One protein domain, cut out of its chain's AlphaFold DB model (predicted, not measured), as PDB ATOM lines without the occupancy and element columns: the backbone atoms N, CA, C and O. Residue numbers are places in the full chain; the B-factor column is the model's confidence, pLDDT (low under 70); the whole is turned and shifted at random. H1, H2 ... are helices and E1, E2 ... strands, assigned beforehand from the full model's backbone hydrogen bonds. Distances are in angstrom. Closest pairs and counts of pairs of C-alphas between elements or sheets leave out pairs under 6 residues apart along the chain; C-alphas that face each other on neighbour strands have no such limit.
ATOM      1  N   VAL A   3      32.925 -39.091  47.289       94.62
ATOM      2  CA  VAL A   3      33.531 -39.307  45.969       94.62
ATOM      3  C   VAL A   3      32.539 -38.850  44.905       94.62
ATOM      4  O   VAL A   3      31.342 -39.108  45.047       94.62
ATOM      5  N   TYR A   4      33.018 -38.162  43.873       94.00
ATOM      6  CA  TYR A   4      32.209 -37.791  42.718       94.00
ATOM      7  C   TYR A   4      31.890 -39.018  41.854       94.00
ATOM      8  O   TYR A   4      32.696 -39.938  41.719       94.00
ATOM      9  N   GLY A   5      30.672 -39.067  41.310       94.25
ATOM     10  CA  GLY A   5      30.153 -40.246  40.602       94.25
ATOM     11  C   GLY A   5      30.671 -40.420  39.169       94.25
ATOM     12  O   GLY A   5      30.402 -41.446  38.552       94.25
ATOM     13  N   ASP A   6      31.385 -39.429  38.653       94.38
ATOM     14  CA  ASP A   6      31.928 -39.300  37.297       94.38
ATOM     15  C   ASP A   6      33.443 -39.552  37.220       94.38
ATOM     16  O   ASP A   6      34.026 -39.517  36.137       94.38
ATOM     17  N   VAL A   7      34.089 -39.885  38.339       94.88
ATOM     18  CA  VAL A   7      35.530 -40.150  38.379       94.88
ATOM     19  C   VAL A   7      35.839 -41.628  38.156       94.88
ATOM     20  O   VAL A   7      35.443 -42.507  38.926       94.88
ATOM     21  N   VAL A   8      36.657 -41.905  37.141       94.81
ATOM     22  CA  VAL A   8      37.242 -43.222  36.885       94.81
ATOM     23  C   VAL A   8      38.732 -43.185  37.211       94.81
ATOM     24  O   VAL A   8      39.506 -42.452  36.597       94.81
ATOM     25  N   ALA A   9      39.150 -44.009  38.170       95.44
ATOM     26  CA  ALA A   9      40.539 -44.122  38.603       95.44
ATOM     27  C   ALA A   9      40.822 -45.511  39.210       95.44
ATOM     28  O   ALA A   9      39.887 -46.247  39.550       95.44
ATOM     29  N   PRO A  10      42.096 -45.914  39.362       94.62
ATOM     30  CA  PRO A  10      42.470 -47.123  40.087       94.62
ATOM     31  C   PRO A  10      42.009 -47.114  41.546       94.62
ATOM     32  O   PRO A  10      41.981 -46.076  42.198       94.62
ATOM     33  N   VAL A  11      41.741 -48.308  42.085       94.12
ATOM     34  CA  VAL A  11      41.365 -48.489  43.498       94.12
ATOM     35  C   VAL A  11      42.404 -47.914  44.468       94.12
ATOM     36  O   VAL A  11      42.038 -47.459  45.547       94.12
ATOM     37  N   ASP A  12      43.680 -47.898  44.078       95.00
ATOM     38  CA  ASP A  12      44.779 -47.416  44.916       95.00
ATOM     39  C   ASP A  12      44.654 -45.919  45.241       95.00
ATOM     40  O   ASP A  12      44.910 -45.542  46.379       95.00
ATOM     41  N   MET A  13      44.108 -45.104  44.326       95.31
ATOM     42  CA  MET A  13      43.812 -43.686  44.583       95.31
ATOM     43  C   MET A  13      42.889 -43.508  45.795       95.31
ATOM     44  O   MET A  13      43.078 -42.625  46.626       95.31
ATOM     45  N   TYR A  14      41.876 -44.370  45.910       94.56
ATOM     46  CA  TYR A  14      40.928 -44.330  47.020       94.56
ATOM     47  C   TYR A  14      41.503 -44.948  48.298       94.56
ATOM     48  O   TYR A  14      41.123 -44.535  49.392       94.56
ATOM     49  N   ARG A  15      42.413 -45.926  48.181       93.25
ATOM     50  CA  ARG A  15      43.102 -46.521  49.337       93.25
ATOM     51  C   ARG A  15      43.983 -45.499  50.039       93.25
ATOM     52  O   ARG A  15      43.836 -45.351  51.245       93.25
ATOM     53  N   GLU A  16      44.777 -44.734  49.288       90.94
ATOM     54  CA  GLU A  16      45.622 -43.665  49.845       90.94
ATOM     55  C   GLU A  16      44.812 -42.668  50.687       90.94
ATOM     56  O   GLU A  16      45.249 -42.222  51.746       90.94
ATOM     57  N   LEU A  17      43.595 -42.350  50.244       92.62
ATOM     58  CA  LEU A  17      42.692 -41.465  50.971       92.62
ATOM     59  C   LEU A  17      42.107 -42.118  52.233       92.62
ATOM     60  O   LEU A  17      41.920 -41.450  53.248       92.62
ATOM     61  N   VAL A  18      41.776 -43.411  52.177       92.06
ATOM     62  CA  VAL A  18      41.229 -44.166  53.315       92.06
ATOM     63  C   VAL A  18      42.291 -44.422  54.381       92.06
ATOM     64  O   VAL A  18      41.946 -44.426  55.560       92.06
ATOM     65  N   ASP A  19      43.561 -44.573  54.008       91.50
ATOM     66  CA  ASP A  19      44.657 -44.787  54.959       91.50
ATOM     67  C   ASP A  19      44.778 -43.624  55.963       91.50
ATOM     68  O   ASP A  19      45.055 -43.860  57.140       91.50
ATOM     69  N   LEU A  20      44.399 -42.398  55.571       90.44
ATOM     70  CA  LEU A  20      44.304 -41.244  56.477       90.44
ATOM     71  C   LEU A  20      43.333 -41.451  57.653       90.44
ATOM     72  O   LEU A  20      43.538 -40.879  58.725       90.44
ATOM     73  N   LEU A  21      42.294 -42.288  57.505       87.69
ATOM     74  CA  LEU A  21      41.391 -42.612  58.620       87.69
ATOM     75  C   LEU A  21      42.137 -43.280  59.773       87.69
ATOM     76  O   LEU A  21      41.763 -43.085  60.929       87.69
ATOM     77  N   THR A  22      43.166 -44.076  59.469       88.12
ATOM     78  CA  THR A  22      43.962 -44.759  60.497       88.12
ATOM     79  C   THR A  22      44.800 -43.777  61.314       88.12
ATOM     80  O   THR A  22      45.073 -44.031  62.486       88.12
ATOM     81  N   GLU A  23      45.119 -42.623  60.728       87.50
ATOM     82  CA  GLU A  23      45.854 -41.522  61.352       87.50
ATOM     83  C   GLU A  23      44.916 -40.510  62.041       87.50
ATOM     84  O   GLU A  23      45.373 -39.608  62.741       87.50
ATOM     85  N   GLY A  24      43.593 -40.671  61.893       89.38
ATOM     86  CA  GLY A  24      42.600 -39.717  62.394       89.38
ATOM     87  C   GLY A  24      42.596 -38.391  61.628       89.38
ATOM     88  O   GLY A  24      42.114 -37.384  62.153       89.38
ATOM     89  N   GLU A  25      43.134 -38.384  60.408       92.62
ATOM     90  CA  GLU A  25      43.259 -37.205  59.554       92.62
ATOM     91  C   GLU A  25      42.130 -37.138  58.508       92.62
ATOM     92  O   GLU A  25      41.420 -38.107  58.228       92.62
ATOM     93  N   TYR A  26      41.959 -35.954  57.924       95.19
ATOM     94  CA  TYR A  26      41.037 -35.674  56.822       95.19
ATOM     95  C   TYR A  26      41.842 -35.199  55.616       95.19
ATOM     96  O   TYR A  26      42.910 -34.613  55.787       95.19
ATOM     97  N   GLY A  27      41.342 -35.394  54.399       95.19
ATOM     98  CA  GLY A  27      42.112 -35.069  53.202       95.19
ATOM     99  C   GLY A  27      41.313 -35.032  51.911       95.19
ATOM    100  O   GLY A  27      40.115 -35.316  51.883       95.19
ATOM    101  N   ALA A  28      42.001 -34.661  50.840       96.12
ATOM    102  CA  ALA A  28      41.470 -34.611  49.485       96.12
ATOM    103  C   ALA A  28      42.505 -35.169  48.505       96.12
ATOM    104  O   ALA A  28      43.702 -34.911  48.649       96.12
ATOM    105  N   VAL A  29      42.039 -35.908  47.500       96.38
ATOM    106  CA  VAL A  29      42.886 -36.349  46.389       96.38
ATOM    107  C   VAL A  29      43.186 -35.161  45.485       96.38
ATOM    108  O   VAL A  29      42.268 -34.470  45.044       96.38
ATOM    109  N   LEU A  30      44.467 -34.945  45.201       95.19
ATOM    110  CA  LEU A  30      44.976 -33.891  44.333       95.19
ATOM    111  C   LEU A  30      45.733 -34.513  43.161       95.19
ATOM    112  O   LEU A  30      46.612 -35.347  43.364       95.19
ATOM    113  N   VAL A  31      45.412 -34.096  41.943       93.88
ATOM    114  CA  VAL A  31      45.964 -34.643  40.700       93.88
ATOM    115  C   VAL A  31      46.784 -33.554  39.996       93.88
ATOM    116  O   VAL A  31      46.287 -32.438  39.825       93.88
ATOM    117  N   PRO A  32      48.043 -33.824  39.605       90.19
ATOM    118  CA  PRO A  32      48.795 -32.933  38.731       90.19
ATOM    119  C   PRO A  32      48.147 -32.924  37.342       90.19
ATOM    120  O   PRO A  32      48.076 -33.966  36.695       90.19
ATOM    121  N   GLU A  33      47.688 -31.763  36.885       85.00
ATOM    122  CA  GLU A  33      46.990 -31.609  35.605       85.00
ATOM    123  C   GLU A  33      47.498 -30.353  34.889       85.00
ATOM    124  O   GLU A  33      47.855 -29.372  35.542       85.00
ATOM    125  N   GLU A  34      47.576 -30.391  33.557       77.00
ATOM    126  CA  GLU A  34      48.065 -29.253  32.764       77.00
ATOM    127  C   GLU A  34      46.937 -28.263  32.448       77.00
ATOM    128  O   GLU A  34      47.146 -27.053  32.497       77.00
ATOM    129  N   GLU A  35      45.735 -28.772  32.156       78.38
ATOM    130  CA  GLU A  35      44.537 -27.980  31.830       78.38
ATOM    131  C   GLU A  35      43.650 -27.823  33.090       78.38
ATOM    132  O   GLU A  35      42.553 -28.378  33.174       78.38
ATOM    133  N   VAL A  36      44.144 -27.110  34.112       79.75
ATOM    134  CA  VAL A  36      43.473 -26.981  35.428       79.75
ATOM    135  C   VAL A  36      42.222 -26.098  35.416       79.75
ATOM    136  O   VAL A  36      41.430 -26.139  36.358       79.75
ATOM    137  N   GLU A  37      42.017 -25.303  34.367       80.69
ATOM    138  CA  GLU A  37      40.970 -24.277  34.296       80.69
ATOM    139  C   GLU A  37      39.549 -24.847  34.364       80.69
ATOM    140  O   GLU A  37      38.608 -24.128  34.701       80.69
ATOM    141  N   GLN A  38      39.400 -26.133  34.046       77.88
ATOM    142  CA  GLN A  38      38.123 -26.849  34.014       77.88
ATOM    143  C   GLN A  38      37.744 -27.461  35.369       77.88
ATOM    144  O   GLN A  38      36.622 -27.928  35.531       77.88
ATOM    145  N   TYR A  39      38.639 -27.433  36.360       84.81
ATOM    146  CA  TYR A  39      38.447 -28.153  37.617       84.81
ATOM    147  C   TYR A  39      38.314 -27.224  38.819       84.81
ATOM    148  O   TYR A  39      38.660 -26.045  38.782       84.81
ATOM    149  N   THR A  40      37.858 -27.779  39.941       87.75
ATOM    150  CA  THR A  40      38.224 -27.205  41.242       87.75
ATOM    151  C   THR A  40      39.714 -27.441  41.446       87.75
ATOM    152  O   THR A  40      40.195 -28.553  41.223       87.75
ATOM    153  N   ILE A  41      40.440 -26.415  41.874       91.88
ATOM    154  CA  ILE A  41      41.882 -26.483  42.089       91.88
ATOM    155  C   ILE A  41      42.217 -26.339  43.566       91.88
ATOM    156  O   ILE A  41      41.506 -25.682  44.327       91.88
ATOM    157  N   ALA A  42      43.328 -26.944  43.961       92.56
ATOM    158  CA  ALA A  42      43.941 -26.757  45.260       92.56
ATOM    159  C   ALA A  42      45.297 -26.077  45.087       92.56
ATOM    160  O   ALA A  42      46.159 -26.540  44.329       92.56
ATOM    161  N   ARG A  43      45.495 -24.991  45.827       90.94
ATOM    162  CA  ARG A  43      46.804 -24.372  45.996       90.94
ATOM    163  C   ARG A  43      47.494 -25.005  47.188       90.94
ATOM    164  O   ARG A  43      46.949 -25.037  48.289       90.94
ATOM    165  N   MET A  44      48.712 -25.471  46.982       89.62
ATOM    166  CA  MET A  44      49.530 -26.036  48.049       89.62
ATOM    167  C   MET A  44      50.294 -24.924  48.765       89.62
ATOM    168  O   MET A  44      50.895 -24.071  48.114       89.62
ATOM    169  N   ARG A  45      50.306 -24.948  50.103       84.75
ATOM    170  CA  ARG A  45      51.204 -24.090  50.894       84.75
ATOM    171  C   ARG A  45      52.634 -24.627  50.847       84.75
ATOM    172  O   ARG A  45      53.589 -23.873  50.704       84.75
ATOM    173  N   ASP A  46      52.744 -25.938  51.009       81.75
ATOM    174  CA  ASP A  46      53.954 -26.754  50.975       81.75
ATOM    175  C   ASP A  46      53.555 -28.192  50.594       81.75
ATOM    176  O   ASP A  46      52.406 -28.440  50.234       81.75
ATOM    177  N   SER A  47      54.470 -29.158  50.669       77.88
ATOM    178  CA  SER A  47      54.191 -30.554  50.301       77.88
ATOM    179  C   SER A  47      53.205 -31.285  51.224       77.88
ATOM    180  O   SER A  47      52.855 -32.425  50.940       77.88
ATOM    181  N   THR A  48      52.794 -30.685  52.343       82.69
ATOM    182  CA  THR A  48      52.008 -31.342  53.403       82.69
ATOM    183  C   THR A  48      50.653 -30.698  53.668       82.69
ATOM    184  O   THR A  48      49.813 -31.317  54.320       82.69
ATOM    185  N   ALA A  49      50.404 -29.486  53.160       86.50
ATOM    186  CA  ALA A  49      49.191 -28.739  53.470       86.50
ATOM    187  C   ALA A  49      48.608 -27.991  52.266       86.50
ATOM    188  O   ALA A  49      49.313 -27.291  51.533       86.50
ATOM    189  N   VAL A  50      47.280 -28.056  52.142       92.12
ATOM    190  CA  VAL A  50      46.516 -27.215  51.215       92.12
ATOM    191  C   VAL A  50      46.360 -25.812  51.806       92.12
ATOM    192  O   VAL A  50      45.943 -25.647  52.955       92.12
ATOM    193  N   GLU A  51      46.695 -24.787  51.029       92.12
ATOM    194  CA  GLU A  51      46.487 -23.380  51.374       92.12
ATOM    195  C   GLU A  51      45.019 -22.986  51.190       92.12
ATOM    196  O   GLU A  51      44.381 -22.516  52.134       92.12
ATOM    197  N   GLU A  52      44.486 -23.226  49.994       92.75
ATOM    198  CA  GLU A  52      43.137 -22.841  49.582       92.75
ATOM    199  C   GLU A  52      42.628 -23.734  48.445       92.75
ATOM    200  O   GLU A  52      43.410 -24.282  47.665       92.75
ATOM    201  N   PHE A  53      41.306 -23.849  48.360       93.19
ATOM    202  CA  PHE A  53      40.590 -24.401  47.217       93.19
ATOM    203  C   PHE A  53      39.883 -23.270  46.468       93.19
ATOM    204  O   PHE A  53      39.322 -22.375  47.101       93.19
ATOM    205  N   SER A  54      39.867 -23.317  45.141       91.19
ATOM    206  CA  SER A  54      39.200 -22.313  44.301       91.19
ATOM    207  C   SER A  54      38.759 -22.907  42.960       91.19
ATOM    208  O   SER A  54      38.972 -24.092  42.690       91.19
ATOM    209  N   GLY A  55      38.103 -22.106  42.120       85.69
ATOM    210  CA  GLY A  55      37.793 -22.504  40.747       85.69
ATOM    211  C   GLY A  55      39.021 -22.406  39.841       85.69
ATOM    212  O   GLY A  55      39.798 -21.460  39.943       85.69
ATOM    213  N   GLY A  56      39.173 -23.346  38.910       78.44
ATOM    214  CA  GLY A  56      40.270 -23.397  37.940       78.44
ATOM    215  C   GLY A  56      40.421 -22.129  37.105       78.44
ATOM    216  O   GLY A  56      41.537 -21.701  36.826       78.44
ATOM    217  N   ALA A  57      39.310 -21.472  36.767       76.12
ATOM    218  CA  ALA A  57      39.307 -20.194  36.050       76.12
ATOM    219  C   ALA A  57      40.030 -19.055  36.801       76.12
ATOM    220  O   ALA A  57      40.377 -18.041  36.197       76.12
ATOM    221  N   GLU A  58      40.255 -19.210  38.107       71.56
ATOM    222  CA  GLU A  58      40.943 -18.244  38.961       71.56
ATOM    223  C   GLU A  58      42.446 -18.545  39.099       71.56
ATOM    224  O   GLU A  58      43.144 -17.796  39.780       71.56
ATOM    225  N   ALA A  59      42.963 -19.607  38.461       66.75
ATOM    226  CA  ALA A  59      44.366 -20.009  38.532       66.75
ATOM    227  C   ALA A  59      45.303 -18.988  37.839       66.75
ATOM    228  O   ALA A  59      45.293 -18.866  36.612       66.75
ATOM    229  N   PRO A  60      46.181 -18.265  38.561       63.81
ATOM    230  CA  PRO A  60      47.287 -17.538  37.950       63.81
ATOM    231  C   PRO A  60      48.297 -18.508  37.325       63.81
ATOM    232  O   PRO A  60      48.842 -19.371  38.009       63.81
ATOM    233  N   GLY A  61      48.647 -18.296  36.052       60.03
ATOM    234  CA  GLY A  61      49.554 -19.168  35.282       60.03
ATOM    235  C   GLY A  61      51.010 -19.279  35.774       60.03
ATOM    236  O   GLY A  61      51.838 -19.855  35.079       60.03
ATOM    237  N   ALA A  62      51.353 -18.718  36.938       52.94
ATOM    238  CA  ALA A  62      52.691 -18.763  37.536       52.94
ATOM    239  C   ALA A  62      52.780 -19.632  38.809       52.94
ATOM    240  O   ALA A  62      53.863 -19.743  39.385       52.94
ATOM    241  N   VAL A  63      51.671 -20.220  39.274       61.25
ATOM    242  CA  VAL A  63      51.612 -21.024  40.509       61.25
ATOM    243  C   VAL A  63      51.250 -22.470  40.167       61.25
ATOM    244  O   VAL A  63      50.410 -22.717  39.308       61.25
ATOM    245  N   SER A  64      51.885 -23.436  40.837       67.88
ATOM    246  CA  SER A  64      51.543 -24.854  40.702       67.88
ATOM    247  C   SER A  64      50.217 -25.145  41.407       67.88
ATOM    248  O   SER A  64      50.162 -25.189  42.640       67.88
ATOM    249  N   TYR A  65      49.162 -25.339  40.624       82.56
ATOM    250  CA  TYR A  65      47.869 -25.817  41.098       82.56
ATOM    251  C   TYR A  65      47.727 -27.311  40.835       82.56
ATOM    252  O   TYR A  65      48.271 -27.837  39.867       82.56
ATOM    253  N   TYR A  66      46.974 -27.978  41.702       91.25
ATOM    254  CA  TYR A  66      46.533 -29.349  41.485       91.25
ATOM    255  C   TYR A  66      45.036 -29.343  41.219       91.25
ATOM    256  O   TYR A  66      44.300 -28.637  41.911       91.25
ATOM    257  N   ALA A  67      44.578 -30.148  40.264       92.44
ATOM    258  CA  ALA A  67      43.159 -30.435  40.132       92.44
ATOM    259  C   ALA A  67      42.709 -31.259  41.343       92.44
ATOM    260  O   ALA A  67      43.414 -32.160  41.804       92.44
ATOM    261  N   VAL A  68      41.535 -30.962  41.885       93.94
ATOM    262  CA  VAL A  68      40.946 -31.798  42.927       93.94
ATOM    263  C   VAL A  68      40.358 -33.040  42.263       93.94
ATOM    264  O   VAL A  68      39.431 -32.943  41.468       93.94
ATOM    265  N   GLY A  69      40.870 -34.219  42.613       93.50
ATOM    266  CA  GLY A  69      40.564 -35.493  41.949       93.50
ATOM    267  C   GLY A  69      39.166 -36.063  42.222       93.50
ATOM    268  O   GLY A  69      38.913 -37.223  41.910       93.50
ATOM    269  N   GLY A  70      38.275 -35.285  42.844       94.19
ATOM    270  CA  GLY A  70      36.889 -35.676  43.118       94.19
ATOM    271  C   GLY A  70      36.706 -36.693  44.249       94.19
ATOM    272  O   GLY A  70      35.630 -37.267  44.377       94.19
ATOM    273  N   ALA A  71      37.719 -36.922  45.091       96.31
ATOM    274  CA  ALA A  71      37.628 -37.816  46.245       96.31
ATOM    275  C   ALA A  71      38.138 -37.138  47.523       96.31
ATOM    276  O   ALA A  71      39.216 -36.542  47.544       96.31
ATOM    277  N   TYR A  72      37.358 -37.255  48.599       96.19
ATOM    278  CA  TYR A  72      37.588 -36.554  49.857       96.19
ATOM    279  C   TYR A  72      37.301 -37.431  51.075       96.19
ATOM    280  O   TYR A  72      36.310 -38.172  51.152       96.19
ATOM    281  N   LEU A  73      38.142 -37.285  52.089       96.44
ATOM    282  CA  LEU A  73      37.898 -37.764  53.432       96.44
ATOM    283  C   LEU A  73      37.599 -36.555  54.310       96.44
ATOM    284  O   LEU A  73      38.500 -35.820  54.691       96.44
ATOM    285  N   LEU A  74      36.319 -36.344  54.599       95.69
ATOM    286  CA  LEU A  74      35.814 -35.157  55.289       95.69
ATOM    287  C   LEU A  74      35.165 -35.543  56.623       95.69
ATOM    288  O   LEU A  74      34.710 -36.688  56.771       95.69
ATOM    289  N   PRO A  75      35.112 -34.616  57.594       94.31
ATOM    290  CA  PRO A  75      34.460 -34.859  58.871       94.31
ATOM    291  C   PRO A  75      32.945 -35.026  58.695       94.31
ATOM    292  O   PRO A  75      32.353 -34.585  57.711       94.31
ATOM    293  N   LYS A  76      32.302 -35.698  59.656       91.94
ATOM    294  CA  LYS A  76      30.871 -36.041  59.574       91.94
ATOM    295  C   LYS A  76      29.969 -34.801  59.520       91.94
ATOM    296  O   LYS A  76      28.915 -34.855  58.896       91.94
ATOM    297  N   ASP A  77      30.393 -33.719  60.161       92.75
ATOM    298  CA  ASP A  77      29.705 -32.427  60.194       92.75
ATOM    299  C   ASP A  77      29.902 -31.613  58.903       92.75
ATOM    300  O   ASP A  77      29.342 -30.534  58.791       92.75
ATOM    301  N   PHE A  78      30.643 -32.102  57.896       95.31
ATOM    302  CA  PHE A  78      30.897 -31.357  56.655       95.31
ATOM    303  C   PHE A  78      29.620 -30.888  55.940       95.31
ATOM    304  O   PHE A  78      29.605 -29.806  55.359       95.31
ATOM    305  N   VAL A  79      28.535 -31.666  56.002       92.88
ATOM    306  CA  VAL A  79      27.243 -31.272  55.413       92.88
ATOM    307  C   VAL A  79      26.725 -29.977  56.045       92.88
ATOM    308  O   VAL A  79      26.274 -29.090  55.324       92.88
ATOM    309  N   ASP A  80      26.907 -29.810  57.356       94.25
ATOM    310  CA  ASP A  80      26.530 -28.594  58.081       94.25
ATOM    311  C   ASP A  80      27.352 -27.383  57.594       94.25
ATOM    312  O   ASP A  80      26.853 -26.258  57.544       94.25
ATOM    313  N   TYR A  81      28.610 -27.595  57.177       94.94
ATOM    314  CA  TYR A  81      29.437 -26.541  56.573       94.94
ATOM    315  C   TYR A  81      28.906 -26.143  55.197       94.94
ATOM    316  O   TYR A  81      28.886 -24.956  54.880       94.94
ATOM    317  N   VAL A  82      28.459 -27.097  54.377       94.56
ATOM    318  CA  VAL A  82      27.870 -26.783  53.063       94.56
ATOM    319  C   VAL A  82      26.627 -25.910  53.228       94.56
ATOM    320  O   VAL A  82      26.500 -24.898  52.539       94.56
ATOM    321  N   GLU A  83      25.755 -26.240  54.182       93.00
ATOM    322  CA  GLU A  83      24.565 -25.437  54.485       93.00
ATOM    323  C   GLU A  83      24.923 -24.042  55.020       93.00
ATOM    324  O   GLU A  83      24.342 -23.045  54.591       93.00
ATOM    325  N   ALA A  84      25.905 -23.952  55.923       94.56
ATOM    326  CA  ALA A  84      26.298 -22.691  56.551       94.56
ATOM    327  C   ALA A  84      27.024 -21.724  55.601       94.56
ATOM    328  O   ALA A  84      26.867 -20.509  55.726       94.56
ATOM    329  N   TYR A  85      27.837 -22.248  54.679       92.25
ATOM    330  CA  TYR A  85      28.665 -21.446  53.772       92.25
ATOM    331  C   TYR A  85      28.074 -21.304  52.360       92.25
ATOM    332  O   TYR A  85      28.605 -20.534  51.566       92.25
ATOM    333  N   GLY A  86      26.966 -21.991  52.052       86.75
ATOM    334  CA  GLY A  86      26.194 -21.812  50.815       86.75
ATOM    335  C   GLY A  86      26.852 -22.357  49.543       86.75
ATOM    336  O   GLY A  86      26.315 -22.157  48.454       86.75
ATOM    337  N   GLY A  87      27.988 -23.046  49.666       88.31
ATOM    338  CA  GLY A  87      28.760 -23.568  48.544       88.31
ATOM    339  C   GLY A  87      29.792 -24.607  48.977       88.31
ATOM    340  O   GLY A  87      30.291 -24.601  50.105       88.31
ATOM    341  N   PHE A  88      30.082 -25.550  48.078       91.69
ATOM    342  CA  PHE A  88      30.972 -26.676  48.363       91.69
ATOM    343  C   PHE A  88      32.425 -26.223  48.564       91.69
ATOM    344  O   PHE A  88      33.082 -26.653  49.512       91.69
ATOM    345  N   THR A  89      32.916 -25.312  47.720       92.38
ATOM    346  CA  THR A  89      34.287 -24.779  47.786       92.38
ATOM    347  C   THR A  89      34.513 -23.952  49.052       92.38
ATOM    348  O   THR A  89      35.545 -24.075  49.717       92.38
ATOM    349  N   GLU A  90      33.535 -23.143  49.452       94.31
ATOM    350  CA  GLU A  90      33.573 -22.350  50.680       94.31
ATOM    351  C   GLU A  90      33.569 -23.256  51.915       94.31
ATOM    352  O   GLU A  90      34.368 -23.052  52.835       94.31
ATOM    353  N   ALA A  91      32.735 -24.303  51.908       95.81
ATOM    354  CA  ALA A  91      32.707 -25.322  52.951       95.81
ATOM    355  C   ALA A  91      34.026 -26.106  53.036       95.81
ATOM    356  O   ALA A  91      34.527 -26.335  54.141       95.81
ATOM    357  N   LEU A  92      34.638 -26.467  51.901       95.31
ATOM    358  CA  LEU A  92      35.967 -27.090  51.855       95.31
ATOM    359  C   LEU A  92      37.033 -26.183  52.469       95.31
ATOM    360  O   LEU A  92      37.808 -26.630  53.313       95.31
ATOM    361  N   ASN A  93      37.049 -24.899  52.109       95.88
ATOM    362  CA  ASN A  93      37.986 -23.934  52.679       95.88
ATOM    363  C   ASN A  93      37.781 -23.744  54.189       95.88
ATOM    364  O   ASN A  93      38.753 -23.701  54.947       95.88
ATOM    365  N   ALA A  94      36.533 -23.664  54.658       95.94
ATOM    366  CA  ALA A  94      36.222 -23.594  56.085       95.94
ATOM    367  C   ALA A  94      36.668 -24.866  56.831       95.94
ATOM    368  O   ALA A  94      37.295 -24.783  57.891       95.94
ATOM    369  N   THR A  95      36.438 -26.032  56.230       95.56
ATOM    370  CA  THR A  95      36.893 -27.330  56.742       95.56
ATOM    371  C   THR A  95      38.418 -27.388  56.807       95.56
ATOM    372  O   THR A  95      38.970 -27.753  57.842       95.56
ATOM    373  N   ASN A  96      39.125 -26.933  55.770       95.62
ATOM    374  CA  ASN A  96      40.587 -26.877  55.735       95.62
ATOM    375  C   ASN A  96      41.175 -25.956  56.819       95.62
ATOM    376  O   ASN A  96      42.158 -26.289  57.491       95.62
ATOM    377  N   ARG A  97      40.533 -24.810  57.080       94.88
ATOM    378  CA  ARG A  97      40.939 -23.903  58.167       94.88
ATOM    379  C   ARG A  97      40.799 -24.531  59.552       94.88
ATOM    380  O   ARG A  97      41.572 -24.164  60.439       94.88
ATOM    381  N   ARG A  98      39.860 -25.456  59.748       94.31
ATOM    382  CA  ARG A  98      39.645 -26.133  61.034       94.31
ATOM    383  C   ARG A  98      40.468 -27.407  61.184       94.31
ATOM    384  O   ARG A  98      41.098 -27.595  62.216       94.31
ATOM    385  N   TYR A  99      40.445 -28.258  60.167       92.62
ATOM    386  CA  TYR A  99      40.939 -29.630  60.238       92.62
ATOM    387  C   TYR A  99      42.260 -29.857  59.501       92.62
ATOM    388  O   TYR A  99      42.831 -30.923  59.674       92.62
ATOM    389  N   ARG A 100      42.756 -28.873  58.728       92.81
ATOM    390  CA  ARG A 100      43.974 -28.980  57.899       92.81
ATOM    391  C   ARG A 100      43.911 -30.202  56.981       92.81
ATOM    392  O   ARG A 100      44.512 -31.232  57.263       92.81
ATOM    393  N   LEU A 101      43.158 -30.079  55.888       94.12
ATOM    394  CA  LEU A 101      42.980 -31.184  54.951       94.12
ATOM    395  C   LEU A 101      44.331 -31.575  54.342       94.12
ATOM    396  O   LEU A 101      45.030 -30.747  53.751       94.12
ATOM    397  N   ARG A 102      44.675 -32.852  54.489       94.62
ATOM    398  CA  ARG A 102      45.871 -33.456  53.920       94.62
ATOM    399  C   ARG A 102      45.728 -33.602  52.406       94.62
ATOM    400  O   ARG A 102      44.699 -34.093  51.934       94.62
ATOM    401  N   PRO A 103      46.755 -33.220  51.640       93.75
ATOM    402  CA  PRO A 103      46.810 -33.483  50.214       93.75
ATOM    403  C   PRO A 103      47.245 -34.935  49.961       93.75
ATOM    404  O   PRO A 103      48.359 -35.323  50.308       93.75
ATOM    405  N   CYS A 104      46.387 -35.730  49.325       94.56
ATOM    406  CA  CYS A 104      46.746 -37.038  48.771       94.56
ATOM    407  C   CYS A 104      47.117 -36.844  47.298       94.56
ATOM    408  O   CYS A 104      46.233 -36.799  46.441       94.56
ATOM    409  N   ILE A 105      48.405 -36.647  47.005       93.56
ATOM    410  CA  ILE A 105      48.860 -36.395  45.632       93.56
ATOM    411  C   ILE A 105      48.836 -37.703  44.840       93.56
ATOM    412  O   ILE A 105      49.686 -38.567  45.041       93.56
ATOM    413  N   TRP A 106      47.901 -37.813  43.900       95.12
ATOM    414  CA  TRP A 106      47.749 -38.971  43.030       95.12
ATOM    415  C   TRP A 106      48.457 -38.750  41.694       95.12
ATOM    416  O   TRP A 106      48.105 -37.854  40.931       95.12
ATOM    417  N   SER A 107      49.447 -39.592  41.391       92.75
ATOM    418  CA  SER A 107      50.222 -39.532  40.140       92.75
ATOM    419  C   SER A 107      49.846 -40.614  39.122       92.75
ATOM    420  O   SER A 107      50.496 -40.735  38.082       92.75
ATOM    421  N   GLY A 108      48.869 -41.467  39.437       93.38
ATOM    422  CA  GLY A 108      48.346 -42.456  38.499       93.38
ATOM    423  C   GLY A 108      47.354 -41.837  37.514       93.38
ATOM    424  O   GLY A 108      47.045 -40.651  37.571       93.38
ATOM    425  N   TRP A 109      46.808 -42.655  36.612       93.62
ATOM    426  CA  TRP A 109      45.760 -42.165  35.720       93.62
ATOM    427  C   TRP A 109      44.474 -41.860  36.492       93.62
ATOM    428  O   TRP A 109      44.138 -42.524  37.477       93.62
ATOM    429  N   TRP A 110      43.759 -40.860  36.001       94.19
ATOM    430  CA  TRP A 110      42.491 -40.373  36.516       94.19
ATOM    431  C   TRP A 110      41.716 -39.790  35.335       94.19
ATOM    432  O   TRP A 110      42.298 -39.150  34.458       94.19
ATOM    433  N   VAL A 111      40.423 -40.082  35.266       93.81
ATOM    434  CA  VAL A 111      39.531 -39.552  34.238       93.81
ATOM    435  C   VAL A 111      38.282 -39.032  34.923       93.81
ATOM    436  O   VAL A 111      37.479 -39.817  35.416       93.81
ATOM    437  N   ASP A 112      38.128 -37.716  34.924       92.81
ATOM    438  CA  ASP A 112      36.857 -37.047  35.191       92.81
ATOM    439  C   ASP A 112      35.985 -37.088  33.928       92.81
ATOM    440  O   ASP A 112      36.395 -36.542  32.897       92.81
ATOM    441  N   VAL A 113      34.858 -37.800  33.954       93.56
ATOM    442  CA  VAL A 113      33.990 -38.003  32.785       93.56
ATOM    443  C   VAL A 113      32.995 -36.851  32.670       93.56
ATOM    444  O   VAL A 113      31.863 -36.935  33.137       93.56
TER     445      VAL A 113
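AT A GLANCE: This is residues 3 to 113 of the 284 residues of a protein of Desulfurococcaceae archaeon (UniProt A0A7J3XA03). What does the fold look like? One curled sheet of five strands folds back on itself like part of a barrel, with E3 and E2 facing E1 and E5 across the hinge strand E4. H1 covers E4 and E1, while H3 packs along E3 and E2, and H2 packs on H3. What makes it up? The printed part has 111 residues, of mixed class, with three named helices and five named strands in the order H1 E1 E2 E3 E4 H2 H3 E5; the mixed sheet runs E3 E2 E4 E1 E5. How large is it? It is compact and rounded, with a radius of gyration of the C-alphas of 13.2 A and spans of 33 by 30 by 28 A.

IN THESE COORDINATES: Where do the elements begin? H1, residues 11 to 23, starts at C-alpha 11 (41.365, -48.489, 43.498) and is 19.7 A long. E1 is residues 27 to 31. What follows? E2, residues 40 to 46, measures 18.5 A, and E3, residues 49 to 55, 18.2 A. E4, residues 65 to 73, measures 19.9 A and bends by 80 degrees at residue 70. How does it end? H2 is residues 78 to 85, and H3, residues 88 to 99, is 15.8 A long. E5, residues 102 to 105, ends at C-alpha 105 (48.860, -36.395, 45.632).

HOW THE PARTS SIT: Where is H1? H1 is on the sheet at a height of 8.7 A, over E4 and E1, and its closest C-alphas to E4 are those of Leu 17 and Leu 73, 6.5 A apart. How are the strands paired? E1 is parallel to E5, with N 30 and O 104 at 2.8 A, and antiparallel to E4, with N 29 and O 71 at 2.9 A. E2 is antiparallel to E4, with N 42 and O 66 at 2.8 A, and forms a hairpin with E3, with N 43 and O 52 at 2.9 A. Where are H2 and H3? H3 is on the sheet, over E2 and only just over E3, with 3 of its C-alphas falling on E3; the closest C-alphas of E3 and H3 are those of Phe 53 and Asn 93, 6.1 A apart. H2 is not on the sheet but touches H3 at a steep tilt of 65 degrees, opposite ways, with the C-alphas of Tyr 81 and Ala 91 closest at 5.0 A. Are the helix backbones in range? In H2 and H3 every O i to N i+4 pair is within hydrogen-bond range; in H1 4 of 9 are, beside 7 of 10 O i to N i+3 pairs.

THE WHOLE: How far does it reach? The two C-alphas farthest apart are those of Thr 22 and Gly 61, 36.4 A. Is it cut, or are links long? The printed part has no cut, and no link is long. Where is confidence low? Residues 59 to 64 have pLDDT under 70.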